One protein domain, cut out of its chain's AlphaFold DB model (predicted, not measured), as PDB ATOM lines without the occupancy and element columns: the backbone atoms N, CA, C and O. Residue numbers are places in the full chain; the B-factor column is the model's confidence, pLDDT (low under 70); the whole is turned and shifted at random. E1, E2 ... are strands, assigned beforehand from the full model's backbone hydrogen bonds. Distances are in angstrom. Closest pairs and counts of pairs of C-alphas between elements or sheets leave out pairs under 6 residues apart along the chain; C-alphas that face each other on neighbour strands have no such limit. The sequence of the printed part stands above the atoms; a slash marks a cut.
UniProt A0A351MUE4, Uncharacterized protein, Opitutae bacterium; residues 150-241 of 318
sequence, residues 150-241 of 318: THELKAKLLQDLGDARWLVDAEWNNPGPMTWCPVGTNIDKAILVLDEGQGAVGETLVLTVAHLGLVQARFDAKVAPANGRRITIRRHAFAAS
ATOM      1  N   THR A 150      31.274  47.201 -38.291       67.88
ATOM      2  CA  THR A 150      31.942  45.960 -38.677       67.88
ATOM      3  C   THR A 150      32.127  45.929 -40.189       67.88
ATOM      4  O   THR A 150      31.148  46.023 -40.931       67.88
ATOM      5  N   HIS A 151      33.364  45.769 -40.646       71.69
ATOM      6  CA  HIS A 151      33.716  45.645 -42.059       71.69
ATOM      7  C   HIS A 151      34.179  44.216 -42.361       71.69
ATOM      8  O   HIS A 151      34.774  43.570 -41.499       71.69
ATOM      9  N   GLU A 152      33.970  43.742 -43.590       80.00
ATOM     10  CA  GLU A 152      34.820  42.679 -44.134       80.00
ATOM     11  C   GLU A 152      36.180  43.298 -44.483       80.00
ATOM     12  O   GLU A 152      36.245  44.314 -45.184       80.00
ATOM     13  N   LEU A 153      37.248  42.697 -43.964       84.19
ATOM     14  CA  LEU A 153      38.635  43.073 -44.197       84.19
ATOM     15  C   LEU A 153      39.360  41.892 -44.835       84.19
ATOM     16  O   LEU A 153      39.508  40.838 -44.212       84.19
ATOM     17  N   LYS A 154      39.863  42.088 -46.053       89.38
ATOM     18  CA  LYS A 154      40.848  41.187 -46.655       89.38
ATOM     19  C   LYS A 154      42.217  41.711 -46.245       89.38
ATOM     20  O   LYS A 154      42.612  42.799 -46.661       89.38
ATOM     21  N   ALA A 155      42.905  40.974 -45.385       89.25
ATOM     22  CA  ALA A 155      44.148  41.397 -44.755       89.25
ATOM     23  C   ALA A 155      45.280  40.434 -45.113       89.25
ATOM     24  O   ALA A 155      45.229  39.255 -44.764       89.25
ATOM     25  N   LYS A 156      46.334  40.939 -45.757       91.88
ATOM     26  CA  LYS A 156      47.594  40.207 -45.903       91.88
ATOM     27  C   LYS A 156      48.544  40.594 -44.778       91.88
ATOM     28  O   LYS A 156      48.943  41.755 -44.687       91.88
ATOM     29  N   LEU A 157      48.927  39.630 -43.945       90.69
ATOM     30  CA  LEU A 157      49.816  39.846 -42.805       90.69
ATOM     31  C   LEU A 157      51.244  40.125 -43.302       90.69
ATOM     32  O   LEU A 157      51.846  39.296 -43.982       90.69
ATOM     33  N   LEU A 158      51.793  41.299 -42.985       90.62
ATOM     34  CA  LEU A 158      53.124  41.731 -43.440       90.62
ATOM     35  C   LEU A 158      54.195  41.588 -42.362       90.62
ATOM     36  O   LEU A 158      55.350  41.309 -42.675       90.62
ATOM     37  N   GLN A 159      53.825  41.847 -41.110       88.31
ATOM     38  CA  GLN A 159      54.738  41.867 -39.974       88.31
ATOM     39  C   GLN A 159      53.946  41.720 -38.668       88.31
ATOM     40  O   GLN A 159      52.963  42.430 -38.459       88.31
ATOM     41  N   ASP A 160      54.429  40.856 -37.778       84.06
ATOM     42  CA  ASP A 160      54.025  40.799 -36.370       84.06
ATOM     43  C   ASP A 160      54.593  42.013 -35.597       84.06
ATOM     44  O   ASP A 160      55.758  42.395 -35.771       84.06
ATOM     45  N   LEU A 161      53.754  42.653 -34.780       78.06
ATOM     46  CA  LEU A 161      54.068  43.819 -33.941       78.06
ATOM     47  C   LEU A 161      54.006  43.490 -32.432       78.06
ATOM     48  O   LEU A 161      54.047  44.406 -31.601       78.06
ATOM     49  N   GLY A 162      53.880  42.211 -32.069       74.06
ATOM     50  CA  GLY A 162      53.707  41.741 -30.697       74.06
ATOM     51  C   GLY A 162      52.321  42.048 -30.119       74.06
ATOM     52  O   GLY A 162      51.557  42.848 -30.667       74.06
ATOM     53  N   ASP A 163      52.013  41.419 -28.985       73.81
ATOM     54  CA  ASP A 163      50.734  41.508 -28.261       73.81
ATOM     55  C   ASP A 163      49.514  41.276 -29.186       73.81
ATOM     56  O   ASP A 163      48.546  42.034 -29.171       73.81
ATOM     57  N   ALA A 164      49.624  40.267 -30.063       73.62
ATOM     58  CA  ALA A 164      48.661  39.887 -31.108       73.62
ATOM     59  C   ALA A 164      48.281  40.992 -32.127       73.62
ATOM     60  O   ALA A 164      47.271  40.899 -32.831       73.62
ATOM     61  N   ARG A 165      49.106  42.040 -32.259       78.62
ATOM     62  CA  ARG A 165      48.938  43.111 -33.255       78.62
ATOM     63  C   ARG A 165      49.768  42.819 -34.502       78.62
ATOM     64  O   ARG A 165      50.950  42.506 -34.414       78.62
ATOM     65  N   TRP A 166      49.188  43.067 -35.667       83.44
ATOM     66  CA  TRP A 166      49.790  42.817 -36.970       83.44
ATOM     67  C   TRP A 166      49.757  44.069 -37.844       83.44
ATOM     68  O   TRP A 166      48.765  44.795 -37.879       83.44
ATOM     69  N   LEU A 167      50.829  44.313 -38.595       87.94
ATOM     70  CA  LEU A 167      50.805  45.214 -39.744       87.94
ATOM     71  C   LEU A 167      50.302  44.432 -40.955       87.94
ATOM     72  O   LEU A 167      50.869  43.391 -41.298       87.94
ATOM     73  N   VAL A 168      49.278  44.957 -41.624       90.12
ATOM     74  CA  VAL A 168      48.631  44.304 -42.765       90.12
ATOM     75  C   VAL A 168      48.560  45.231 -43.979       90.12
ATOM     76  O   VAL A 168      48.446  46.446 -43.825       90.12
ATOM     77  N   ASP A 169      48.597  44.662 -45.184       91.38
ATOM     78  CA  ASP A 169      47.971  45.290 -46.353       91.38
ATOM     79  C   ASP A 169      46.483  44.924 -46.318       91.38
ATOM     80  O   ASP A 169      46.149  43.739 -46.271       91.38
ATOM     81  N   ALA A 170      45.608  45.929 -46.276       87.75
ATOM     82  CA  ALA A 170      44.179  45.767 -46.034       87.75
ATOM     83  C   ALA A 170      43.331  46.316 -47.187       87.75
ATOM     84  O   ALA A 170      43.534  47.450 -47.608       87.75
ATOM     85  N   GLU A 171      42.328  45.546 -47.612       89.56
ATOM     86  CA  GLU A 171      41.197  45.985 -48.442       89.56
ATOM     87  C   GLU A 171      39.906  45.875 -47.611       89.56
ATOM     88  O   GLU A 171      39.629  44.818 -47.038       89.56
ATOM     89  N   TRP A 172      39.108  46.947 -47.548       85.31
ATOM     90  CA  TRP A 172      37.793  46.954 -46.890       85.31
ATOM     91  C   TRP A 172      36.800  47.866 -47.617       85.31
ATOM     92  O   TRP A 172      37.186  48.799 -48.321       85.31
ATOM     93  N   ASN A 173      35.501  47.642 -47.415       78.38
ATOM     94  CA  ASN A 173      34.451  48.521 -47.939       78.38
ATOM     95  C   ASN A 173      33.962  49.501 -46.856       78.38
ATOM     96  O   ASN A 173      33.524  49.077 -45.785       78.38
ATOM     97  N   ASN A 174      34.015  50.807 -47.126       66.31
ATOM     98  CA  ASN A 174      33.473  51.858 -46.268       66.31
ATOM     99  C   ASN A 174      32.049  52.251 -46.723       66.31
ATOM    100  O   ASN A 174      31.915  52.891 -47.769       66.31
ATOM    101  N   PRO A 175      30.991  51.974 -45.933       55.09
ATOM    102  CA  PRO A 175      29.617  52.346 -46.277       55.09
ATOM    103  C   PRO A 175      29.303  53.848 -46.097       55.09
ATOM    104  O   PRO A 175      28.145  54.244 -46.185       55.09
ATOM    105  N   GLY A 176      30.308  54.690 -45.823       49.25
ATOM    106  CA  GLY A 176      30.182  56.146 -45.711       49.25
ATOM    107  C   GLY A 176      29.974  56.798 -44.328       49.25
ATOM    108  O   GLY A 176      30.019  58.024 -44.303       49.25
ATOM    109  N   PRO A 177      29.820  56.107 -43.173       49.19
ATOM    110  CA  PRO A 177      29.672  56.776 -41.868       49.19
ATOM    111  C   PRO A 177      31.005  57.283 -41.284       49.19
ATOM    112  O   PRO A 177      31.048  57.801 -40.173       49.19
ATOM    113  N   MET A 178      32.118  57.098 -42.000       52.75
ATOM    114  CA  MET A 178      33.422  57.635 -41.624       52.75
ATOM    115  C   MET A 178      33.672  58.943 -42.372       52.75
ATOM    116  O   MET A 178      34.205  58.929 -43.477       52.75
ATOM    117  N   THR A 179      33.336  60.068 -41.743       50.12
ATOM    118  CA  THR A 179      33.424  61.434 -42.306       50.12
ATOM    119  C   THR A 179      34.799  61.842 -42.861       50.12
ATOM    120  O   THR A 179      34.896  62.814 -43.605       50.12
ATOM    121  N   TRP A 180      35.863  61.106 -42.522       57.91
ATOM    122  CA  TRP A 180      37.242  61.342 -42.959       57.91
ATOM    123  C   TRP A 180      37.792  60.307 -43.958       57.91
ATOM    124  O   TRP A 180      38.899  60.488 -44.463       57.91
ATOM    125  N   CYS A 181      37.061  59.224 -44.238       62.09
ATOM    126  CA  CYS A 181      37.501  58.120 -45.097       62.09
ATOM    127  C   CYS A 181      36.620  58.062 -46.364       62.09
ATOM    128  O   CYS A 181      35.395  58.131 -46.240       62.09
ATOM    129  N   PRO A 182      37.189  57.932 -47.581       63.78
ATOM    130  CA  PRO A 182      36.411  57.849 -48.821       63.78
ATOM    131  C   PRO A 182      35.358  56.733 -48.807       63.78
ATOM    132  O   PRO A 182      35.601  55.646 -48.283       63.78
ATOM    133  N   VAL A 183      34.188  56.987 -49.394       65.06
ATOM    134  CA  VAL A 183      33.103  55.996 -49.513       65.06
ATOM    135  C   VAL A 183      33.471  54.934 -50.559       65.06
ATOM    136  O   VAL A 183      33.970  55.279 -51.628       65.06
ATOM    137  N   GLY A 184      33.187  53.658 -50.277       69.75
ATOM    138  CA  GLY A 184      33.477  52.520 -51.158       69.75
ATOM    139  C   GLY A 184      34.708  51.709 -50.740       69.75
ATOM    140  O   GLY A 184      35.131  51.740 -49.580       69.75
ATOM    141  N   THR A 185      35.280  50.947 -51.676       80.06
ATOM    142  CA  THR A 185      36.457  50.103 -51.418       80.06
ATOM    143  C   THR A 185      37.701  50.953 -51.167       80.06
ATOM    144  O   THR A 185      38.121  51.724 -52.027       80.06
ATOM    145  N   ASN A 186      38.303  50.784 -49.993       78.38
ATOM    146  CA  ASN A 186      39.548  51.418 -49.575       78.38
ATOM    147  C   ASN A 186      40.654  50.359 -49.474       78.38
ATOM    148  O   ASN A 186      40.383  49.209 -49.121       78.38
ATOM    149  N   ILE A 187      41.893  50.754 -49.787       83.12
ATOM    150  CA  ILE A 187      43.083  49.898 -49.707       83.12
ATOM    151  C   ILE A 187      44.228  50.706 -49.077       83.12
ATOM    152  O   ILE A 187      44.621  51.728 -49.637       83.12
ATOM    153  N   ASP A 188      44.757  50.265 -47.931       83.25
ATOM    154  CA  ASP A 188      45.874  50.918 -47.220       83.25
ATOM    155  C   ASP A 188      46.596  49.944 -46.259       83.25
ATOM    156  O   ASP A 188      46.135  48.829 -46.000       83.25
ATOM    157  N   LYS A 189      47.731  50.371 -45.691       86.56
ATOM    158  CA  LYS A 189      48.448  49.656 -44.628       86.56
ATOM    159  C   LYS A 189      47.827  49.917 -43.258       86.56
ATOM    160  O   LYS A 189      48.063  50.958 -42.640       86.56
ATOM    161  N   ALA A 190      47.110  48.927 -42.745       85.12
ATOM    162  CA  ALA A 190      46.431  48.998 -41.460       85.12
ATOM    163  C   ALA A 190      47.191  48.272 -40.334       85.12
ATOM    164  O   ALA A 190      48.129  47.505 -40.563       85.12
ATOM    165  N   ILE A 191      46.765  48.523 -39.098       83.38
ATOM    166  CA  ILE A 191      47.081  47.708 -37.924       83.38
ATOM    167  C   ILE A 191      45.855  46.837 -37.640       83.38
ATOM    168  O   ILE A 191      44.747  47.359 -37.532       83.38
ATOM    169  N   LEU A 192      46.049  45.528 -37.517       81.25
ATOM    170  CA  LEU A 192      45.010  44.556 -37.193       81.25
ATOM    171  C   LEU A 192      45.343  43.878 -35.863       81.25
ATOM    172  O   LEU A 192      46.427  43.322 -35.717       81.25
ATOM    173  N   VAL A 193      44.428  43.910 -34.901       79.25
ATOM    174  CA  VAL A 193      44.510  43.082 -33.689       79.25
ATOM    175  C   VAL A 193      43.819  41.751 -33.975       79.25
ATOM    176  O   VAL A 193      42.660  41.751 -34.393       79.25
ATOM    177  N   LEU A 194      44.529  40.643 -33.777       74.50
ATOM    178  CA  LEU A 194      43.997  39.276 -33.795       74.50
ATOM    179  C   LEU A 194      43.969  38.721 -32.360       74.50
ATOM    180  O   LEU A 194      44.467  39.368 -31.441       74.50
ATOM    181  N   ASP A 195      43.417  37.522 -32.170       67.81
ATOM    182  CA  ASP A 195      43.648  36.755 -30.940       67.81
ATOM    183  C   ASP A 195      45.017  36.049 -30.988       67.81
ATOM    184  O   ASP A 195      45.567  35.780 -32.063       67.81
ATOM    185  N   GLU A 196      45.584  35.734 -29.821       61.41
ATOM    186  CA  GLU A 196      46.888  35.067 -29.724       61.41
ATOM    187  C   GLU A 196      46.911  33.721 -30.472       61.41
ATOM    188  O   GLU A 196      46.007  32.893 -30.353       61.41
ATOM    189  N   GLY A 197      47.972  33.496 -31.252       62.50
ATOM    190  CA  GLY A 197      48.142  32.287 -32.063       62.50
ATOM    191  C   GLY A 197      47.384  32.275 -33.397       62.50
ATOM    192  O   GLY A 197      47.521  31.305 -34.140       62.50
ATOM    193  N   GLN A 198      46.627  33.325 -33.739       66.19
ATOM    194  CA  GLN A 198      46.032  33.475 -35.070       66.19
ATOM    195  C   GLN A 198      46.953  34.270 -36.009       66.19
ATOM    196  O   GLN A 198      47.374  35.381 -35.684       66.19
ATOM    197  N   GLY A 199      47.201  33.719 -37.200       71.19
ATOM    198  CA  GLY A 199      47.932  34.380 -38.283       71.19
ATOM    199  C   GLY A 199      49.439  34.091 -38.341       71.19
ATOM    200  O   GLY A 199      50.121  34.005 -37.321       71.19
ATOM    201  N   ALA A 200      49.978  33.996 -39.560       82.06
ATOM    202  CA  ALA A 200      51.414  33.965 -39.851       82.06
ATOM    203  C   ALA A 200      51.833  35.045 -40.871       82.06
ATOM    204  O   ALA A 200      51.072  35.431 -41.757       82.06
ATOM    205  N   VAL A 201      53.083  35.523 -40.802       86.44
ATOM    206  CA  VAL A 201      53.610  36.502 -41.776       86.44
ATOM    207  C   VAL A 201      53.534  35.939 -43.203       86.44
ATOM    208  O   VAL A 201      54.074  34.875 -43.493       86.44
ATOM    209  N   GLY A 202      52.893  36.685 -44.104       85.94
ATOM    210  CA  GLY A 202      52.639  36.309 -45.496       85.94
ATOM    211  C   GLY A 202      51.240  35.737 -45.754       85.94
ATOM    212  O   GLY A 202      50.805  35.744 -46.909       85.94
ATOM    213  N   GLU A 203      50.527  35.299 -44.712       88.25
ATOM    214  CA  GLU A 203      49.163  34.773 -44.798       88.25
ATOM    215  C   GLU A 203      48.162  35.847 -45.252       88.25
ATOM    216  O   GLU A 203      48.375  37.046 -45.063       88.25
ATOM    217  N   THR A 204      47.069  35.420 -45.889       88.62
ATOM    218  CA  THR A 204      45.969  36.298 -46.304       88.62
ATOM    219  C   THR A 204      44.674  35.809 -45.674       88.62
ATOM    220  O   THR A 204      44.234  34.694 -45.946       88.62
ATOM    221  N   LEU A 205      44.077  36.653 -44.839       85.12
ATOM    222  CA  LEU A 205      42.870  36.377 -44.069       85.12
ATOM    223  C   LEU A 205      41.700  37.208 -44.610       85.12
ATOM    224  O   LEU A 205      41.895  38.330 -45.080       85.12
ATOM    225  N   VAL A 206      40.482  36.677 -44.504       85.50
ATOM    226  CA  VAL A 206      39.235  37.424 -44.733       85.50
ATOM    227  C   VAL A 206      38.448  37.388 -43.431       85.50
ATOM    228  O   VAL A 206      38.090  36.310 -42.959       85.50
ATOM    229  N   LEU A 207      38.254  38.550 -42.811       77.81
ATOM    230  CA  LEU A 207      37.783  38.665 -41.429       77.81
ATOM    231  C   LEU A 207      36.703  39.734 -41.291       77.81
ATOM    232  O   LEU A 207      36.786  40.795 -41.907       77.81
ATOM    233  N   THR A 208      35.745  39.499 -40.395       75.69
ATOM    234  CA  THR A 208      34.898  40.569 -39.857       75.69
ATOM    235  C   THR A 208      35.700  41.353 -38.821       75.69
ATOM    236  O   THR A 208      36.231  40.770 -37.873       75.69
ATOM    237  N   VAL A 209      35.798  42.672 -38.978       72.81
ATOM    238  CA  VAL A 209      36.609  43.531 -38.104       72.81
ATOM    239  C   VAL A 209      35.870  44.785 -37.657       72.81
ATOM    240  O   VAL A 209      35.124  45.384 -38.428       72.81
ATOM    241  N   ALA A 210      36.124  45.225 -36.429       72.50
ATOM    242  CA  ALA A 210      35.685  46.516 -35.913       72.50
ATOM    243  C   ALA A 210      36.770  47.572 -36.183       72.50
ATOM    244  O   ALA A 210      37.911  47.413 -35.742       72.50
ATOM    245  N   HIS A 211      36.441  48.653 -36.894       71.62
ATOM    246  CA  HIS A 211      37.381  49.753 -37.147       71.62
ATOM    247  C   HIS A 211      37.496  50.706 -35.944       71.62
ATOM    248  O   HIS A 211      36.647  51.566 -35.721       71.62
ATOM    249  N   LEU A 212      38.576  50.568 -35.175       65.19
ATOM    250  CA  LEU A 212      38.829  51.312 -33.936       65.19
ATOM    251  C   LEU A 212      39.107  52.810 -34.172       65.19
ATOM    252  O   LEU A 212      38.901  53.628 -33.276       65.19
ATOM    253  N   GLY A 213      39.576  53.166 -35.371       65.69
ATOM    254  CA  GLY A 213      39.862  54.540 -35.778       65.69
ATOM    255  C   GLY A 213      41.263  54.714 -36.354       65.69
ATOM    256  O   GLY A 213      41.855  53.776 -36.889       65.69
ATOM    257  N   LEU A 214      41.794  55.935 -36.259       67.81
ATOM    258  CA  LEU A 214      43.104  56.277 -36.809       67.81
ATOM    259  C   LEU A 214      44.169  56.310 -35.706       67.81
ATOM    260  O   LEU A 214      44.094  57.114 -34.774       67.81
ATOM    261  N   VAL A 215      45.201  55.481 -35.857       66.75
ATOM    262  CA  VAL A 215      46.422  55.540 -35.045       66.75
ATOM    263  C   VAL A 215      47.357  56.560 -35.680       66.75
ATOM    264  O   VAL A 215      47.830  56.360 -36.804       66.75
ATOM    265  N   GLN A 216      47.640  57.651 -34.966       68.75
ATOM    266  CA  GLN A 216      48.612  58.652 -35.393       68.75
ATOM    267  C   GLN A 216      49.853  58.640 -34.490       68.75
ATOM    268  O   GLN A 216      49.801  59.052 -33.332       68.75
ATOM    269  N   ALA A 217      50.994  58.251 -35.062       67.56
ATOM    270  CA  ALA A 217      52.309  58.374 -34.442       67.56
ATOM    271  C   ALA A 217      53.050  59.591 -35.020       67.56
ATOM    272  O   ALA A 217      53.172  59.735 -36.240       67.56
ATOM    273  N   ARG A 218      53.560  60.469 -34.151       74.25
ATOM    274  CA  ARG A 218      54.428  61.598 -34.524       74.25
ATOM    275  C   ARG A 218      55.827  61.364 -33.967       74.25
ATOM    276  O   ARG A 218      55.955  61.062 -32.787       74.25
ATOM    277  N   PHE A 219      56.857  61.540 -34.787       73.81
ATOM    278  CA  PHE A 219      58.250  61.488 -34.341       73.81
ATOM    279  C   PHE A 219      59.137  62.364 -35.224       73.81
ATOM    280  O   PHE A 219      58.892  62.513 -36.423       73.81
ATOM    281  N   ASP A 220      60.201  62.909 -34.645       80.94
ATOM    282  CA  ASP A 220      61.225  63.619 -35.405       80.94
ATOM    283  C   ASP A 220      62.260  62.607 -35.901       80.94
ATOM    284  O   ASP A 220      62.881  61.878 -35.122       80.94
ATOM    285  N   ALA A 221      62.383  62.486 -37.223       75.06
ATOM    286  CA  ALA A 221      63.156  61.419 -37.838       75.06
ATOM    287  C   ALA A 221      64.661  61.629 -37.637       75.06
ATOM    288  O   ALA A 221      65.187  62.717 -37.856       75.06
ATOM    289  N   LYS A 222      65.364  60.554 -37.258       81.12
ATOM    290  CA  LYS A 222      66.806  60.546 -36.942       81.12
ATOM    291  C   LYS A 222      67.652  59.904 -38.059       81.12
ATOM    292  O   LYS A 222      68.750  59.416 -37.815       81.12
ATOM    293  N   VAL A 223      67.112  59.850 -39.284       72.12
ATOM    294  CA  VAL A 223      67.684  59.143 -40.448       72.12
ATOM    295  C   VAL A 223      67.615  60.034 -41.692       72.12
ATOM    296  O   VAL A 223      66.590  60.658 -41.963       72.12
ATOM    297  N   ALA A 224      68.707  60.110 -42.458       68.31
ATOM    298  CA  ALA A 224      68.769  60.877 -43.703       68.31
ATOM    299  C   ALA A 224      67.895  60.249 -44.818       68.31
ATOM    300  O   ALA A 224      67.749  59.029 -44.847       68.31
ATOM    301  N   PRO A 225      67.319  61.043 -45.746       73.81
ATOM    302  CA  PRO A 225      67.392  62.506 -45.861       73.81
ATOM    303  C   PRO A 225      66.387  63.256 -44.962       73.81
ATOM    304  O   PRO A 225      66.333  64.481 -44.992       73.81
ATOM    305  N   ALA A 226      65.585  62.548 -44.164       71.75
ATOM    306  CA  ALA A 226      64.542  63.130 -43.319       71.75
ATOM    307  C   ALA A 226      65.035  63.631 -41.946       71.75
ATOM    308  O   ALA A 226      64.211  63.968 -41.101       71.75
ATOM    309  N   ASN A 227      66.350  63.681 -41.703       82.44
ATOM    310  CA  ASN A 227      66.906  63.982 -40.383       82.44
ATOM    311  C   ASN A 227      66.424  65.350 -39.858       82.44
ATOM    312  O   ASN A 227      66.524  66.355 -40.562       82.44
ATOM    313  N   GLY A 228      65.881  65.382 -38.639       77.69
ATOM    314  CA  GLY A 228      65.291  66.577 -38.025       77.69
ATOM    315  C   GLY A 228      63.917  66.989 -38.577       77.69
ATOM    316  O   GLY A 228      63.376  68.004 -38.142       77.69
ATOM    317  N   ARG A 229      63.318  66.235 -39.512       80.00
ATOM    318  CA  ARG A 229      61.943  66.481 -39.983       80.00
ATOM    319  C   ARG A 229      60.934  65.723 -39.124       80.00
ATOM    320  O   ARG A 229      61.091  64.524 -38.887       80.00
ATOM    321  N   ARG A 230      59.851  66.405 -38.744       79.06
ATOM    322  CA  ARG A 230      58.707  65.803 -38.052       79.06
ATOM    323  C   ARG A 230      57.897  64.933 -39.007       79.06
ATOM    324  O   ARG A 230      57.163  65.449 -39.849       79.06
ATOM    325  N   ILE A 231      58.023  63.618 -38.875       73.81
ATOM    326  CA  ILE A 231      57.208  62.649 -39.606       73.81
ATOM    327  C   ILE A 231      55.935  62.367 -38.804       73.81
ATOM    328  O   ILE A 231      55.938  62.254 -37.578       73.81
ATOM    329  N   THR A 232      54.823  62.258 -39.524       72.31
ATOM    330  CA  THR A 232      53.556  61.751 -39.005       72.31
ATOM    331  C   THR A 232      53.215  60.482 -39.774       72.31
ATOM    332  O   THR A 232      52.970  60.550 -40.976       72.31
ATOM    333  N   ILE A 233      53.183  59.341 -39.087       72.88
ATOM    334  CA  ILE A 233      52.580  58.115 -39.616       72.88
ATOM    335  C   ILE A 233      51.125  58.081 -39.148       72.88
ATOM    336  O   ILE A 233      50.829  58.302 -37.973       72.88
ATOM    337  N   ARG A 234      50.227  57.802 -40.087       71.94
ATOM    338  CA  ARG A 234      48.803  57.550 -39.870       71.94
ATOM    339  C   ARG A 234      48.496  56.169 -40.424       71.94
ATOM    340  O   ARG A 234      48.980  55.856 -41.508       71.94
ATOM    341  N   ARG A 235      47.743  55.360 -39.680       75.94
ATOM    342  CA  ARG A 235      47.226  54.060 -40.131       75.94
ATOM    343  C   ARG A 235      45.842  53.821 -39.554       75.94
ATOM    344  O   ARG A 235      45.585  54.179 -38.403       75.94
ATOM    345  N   HIS A 236      44.984  53.190 -40.341       76.75
ATOM    346  CA  HIS A 236      43.742  52.606 -39.848       76.75
ATOM    347  C   HIS A 236      44.058  51.511 -38.821       76.75
ATOM    348  O   HIS A 236      45.007  50.747 -39.012       76.75
ATOM    349  N   ALA A 237      43.278  51.427 -37.745       73.44
ATOM    350  CA  ALA A 237      43.336  50.326 -36.793       73.44
ATOM    351  C   ALA A 237      42.018  49.556 -36.771       73.44
ATOM    352  O   ALA A 237      40.941  50.131 -36.614       73.44
ATOM    353  N   PHE A 238      42.128  48.241 -36.885       75.31
ATOM    354  CA  PHE A 238      41.029  47.295 -36.832       75.31
ATOM    355  C   PHE A 238      41.299  46.265 -35.730       75.31
ATOM    356  O   PHE A 238      42.446  45.884 -35.504       75.31
ATOM    357  N   ALA A 239      40.253  45.780 -35.073       74.50
ATOM    358  CA  ALA A 239      40.307  44.554 -34.278       74.50
ATOM    359  C   ALA A 239      39.470  43.474 -34.963       74.50
ATOM    360  O   ALA A 239      38.389  43.779 -35.475       74.50
ATOM    361  N   ALA A 240      39.938  42.227 -34.951       71.00
ATOM    362  CA  ALA A 240      39.129  41.072 -35.309       71.00
ATOM    363  C   ALA A 240      37.866  41.059 -34.439       71.00
ATOM    364  O   ALA A 240      37.917  40.889 -33.225       71.00
ATOM    365  N   SER A 241      36.723  41.272 -35.080       66.88
ATOM    366  CA  SER A 241      35.416  41.256 -34.442       66.88
ATOM    367  C   SER A 241      34.790  39.917 -34.776       66.88
ATOM    368  O   SER A 241      33.926  39.844 -35.654       66.88
TER     369      SER A 241
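Overview. This is residues 150 to 241 of the 318 residues of an uncharacterized protein of Opitutae bacterium (UniProt A0A351MUE4). The five strands form a small closed barrel, and a long two-stranded arm sticks out from it: residues 215 to 220 of E4 and 230 to 234 of E5, joined by residues 221 to 229 at the tip. Round the ring run E1, E2, E3, E5, E4 and back to E1, with mixed pairing, parallel between E3 and E5 and antiparallel elsewhere. The printed part has 92 residues and no named helix; its class is all strand, with E1 to E5 in order along the chain. It is only just compact, close to loose, with a radius of gyration of the C-alphas of 14.4 A. The outline is flat, 40 by 34 by 18 A, and the arm makes much of the length.

Along the chain. E1, residues 150 to 160, begins at C-alpha 150 (31.942, 45.960, -38.677), is 22.8 A long and bends by 77 degrees at residue 157. E2, residues 165 to 174, is 22.0 A long and bends by 79 degrees at residue 169. E3, residues 184 to 193, is 22.7 A long and bends by 83 degrees at residue 189. E4, residues 204 to 220, is the longest strand by residues, 33.1 A from first to last C-alpha; it bends by 115 degrees at residue 207 and ends at C-alpha 220 (61.225, 63.619, -35.405). E5, residues 230 to 240, is 31.7 A long and ends at C-alpha 240 (39.129, 41.072, -35.309).

Arrangement. E1, E2 and E3 are a meander, each strand the antiparallel neighbour of the one before. E1 and E2 form a hairpin at 150 degrees, with N 154 and O 171 2.9 A apart, within hydrogen-bond range. E2 and E3 form a hairpin at 158 degrees, with N 168 and O 190 at 3.0 A. E1 to E4 make a Greek key, the meander with E4 as antiparallel neighbour of E1; N 153 and O 207 are 2.8 A apart. E3 and E4 are only just apart, at 8.4 A. E4 and E5 form a hairpin at 157 degrees, with N 217 and O 233 at 2.9 A. E5 is the parallel neighbour of E3, with N 191 and O 236 at 2.8 A.

Size, cuts and confidence. The two C-alphas farthest apart, those of Pro 175 and Ala 224, are 40.2 A apart. The C-alphas of Thr 150 and Ser 241 are 7.2 A apart. The printed part has no cut. The link E1 to E2 is tight, and the other three are short. Mean pLDDT of the printed part is 75.6; 24 residues are under 70, among them residues 174 to 184 and 212 to 217.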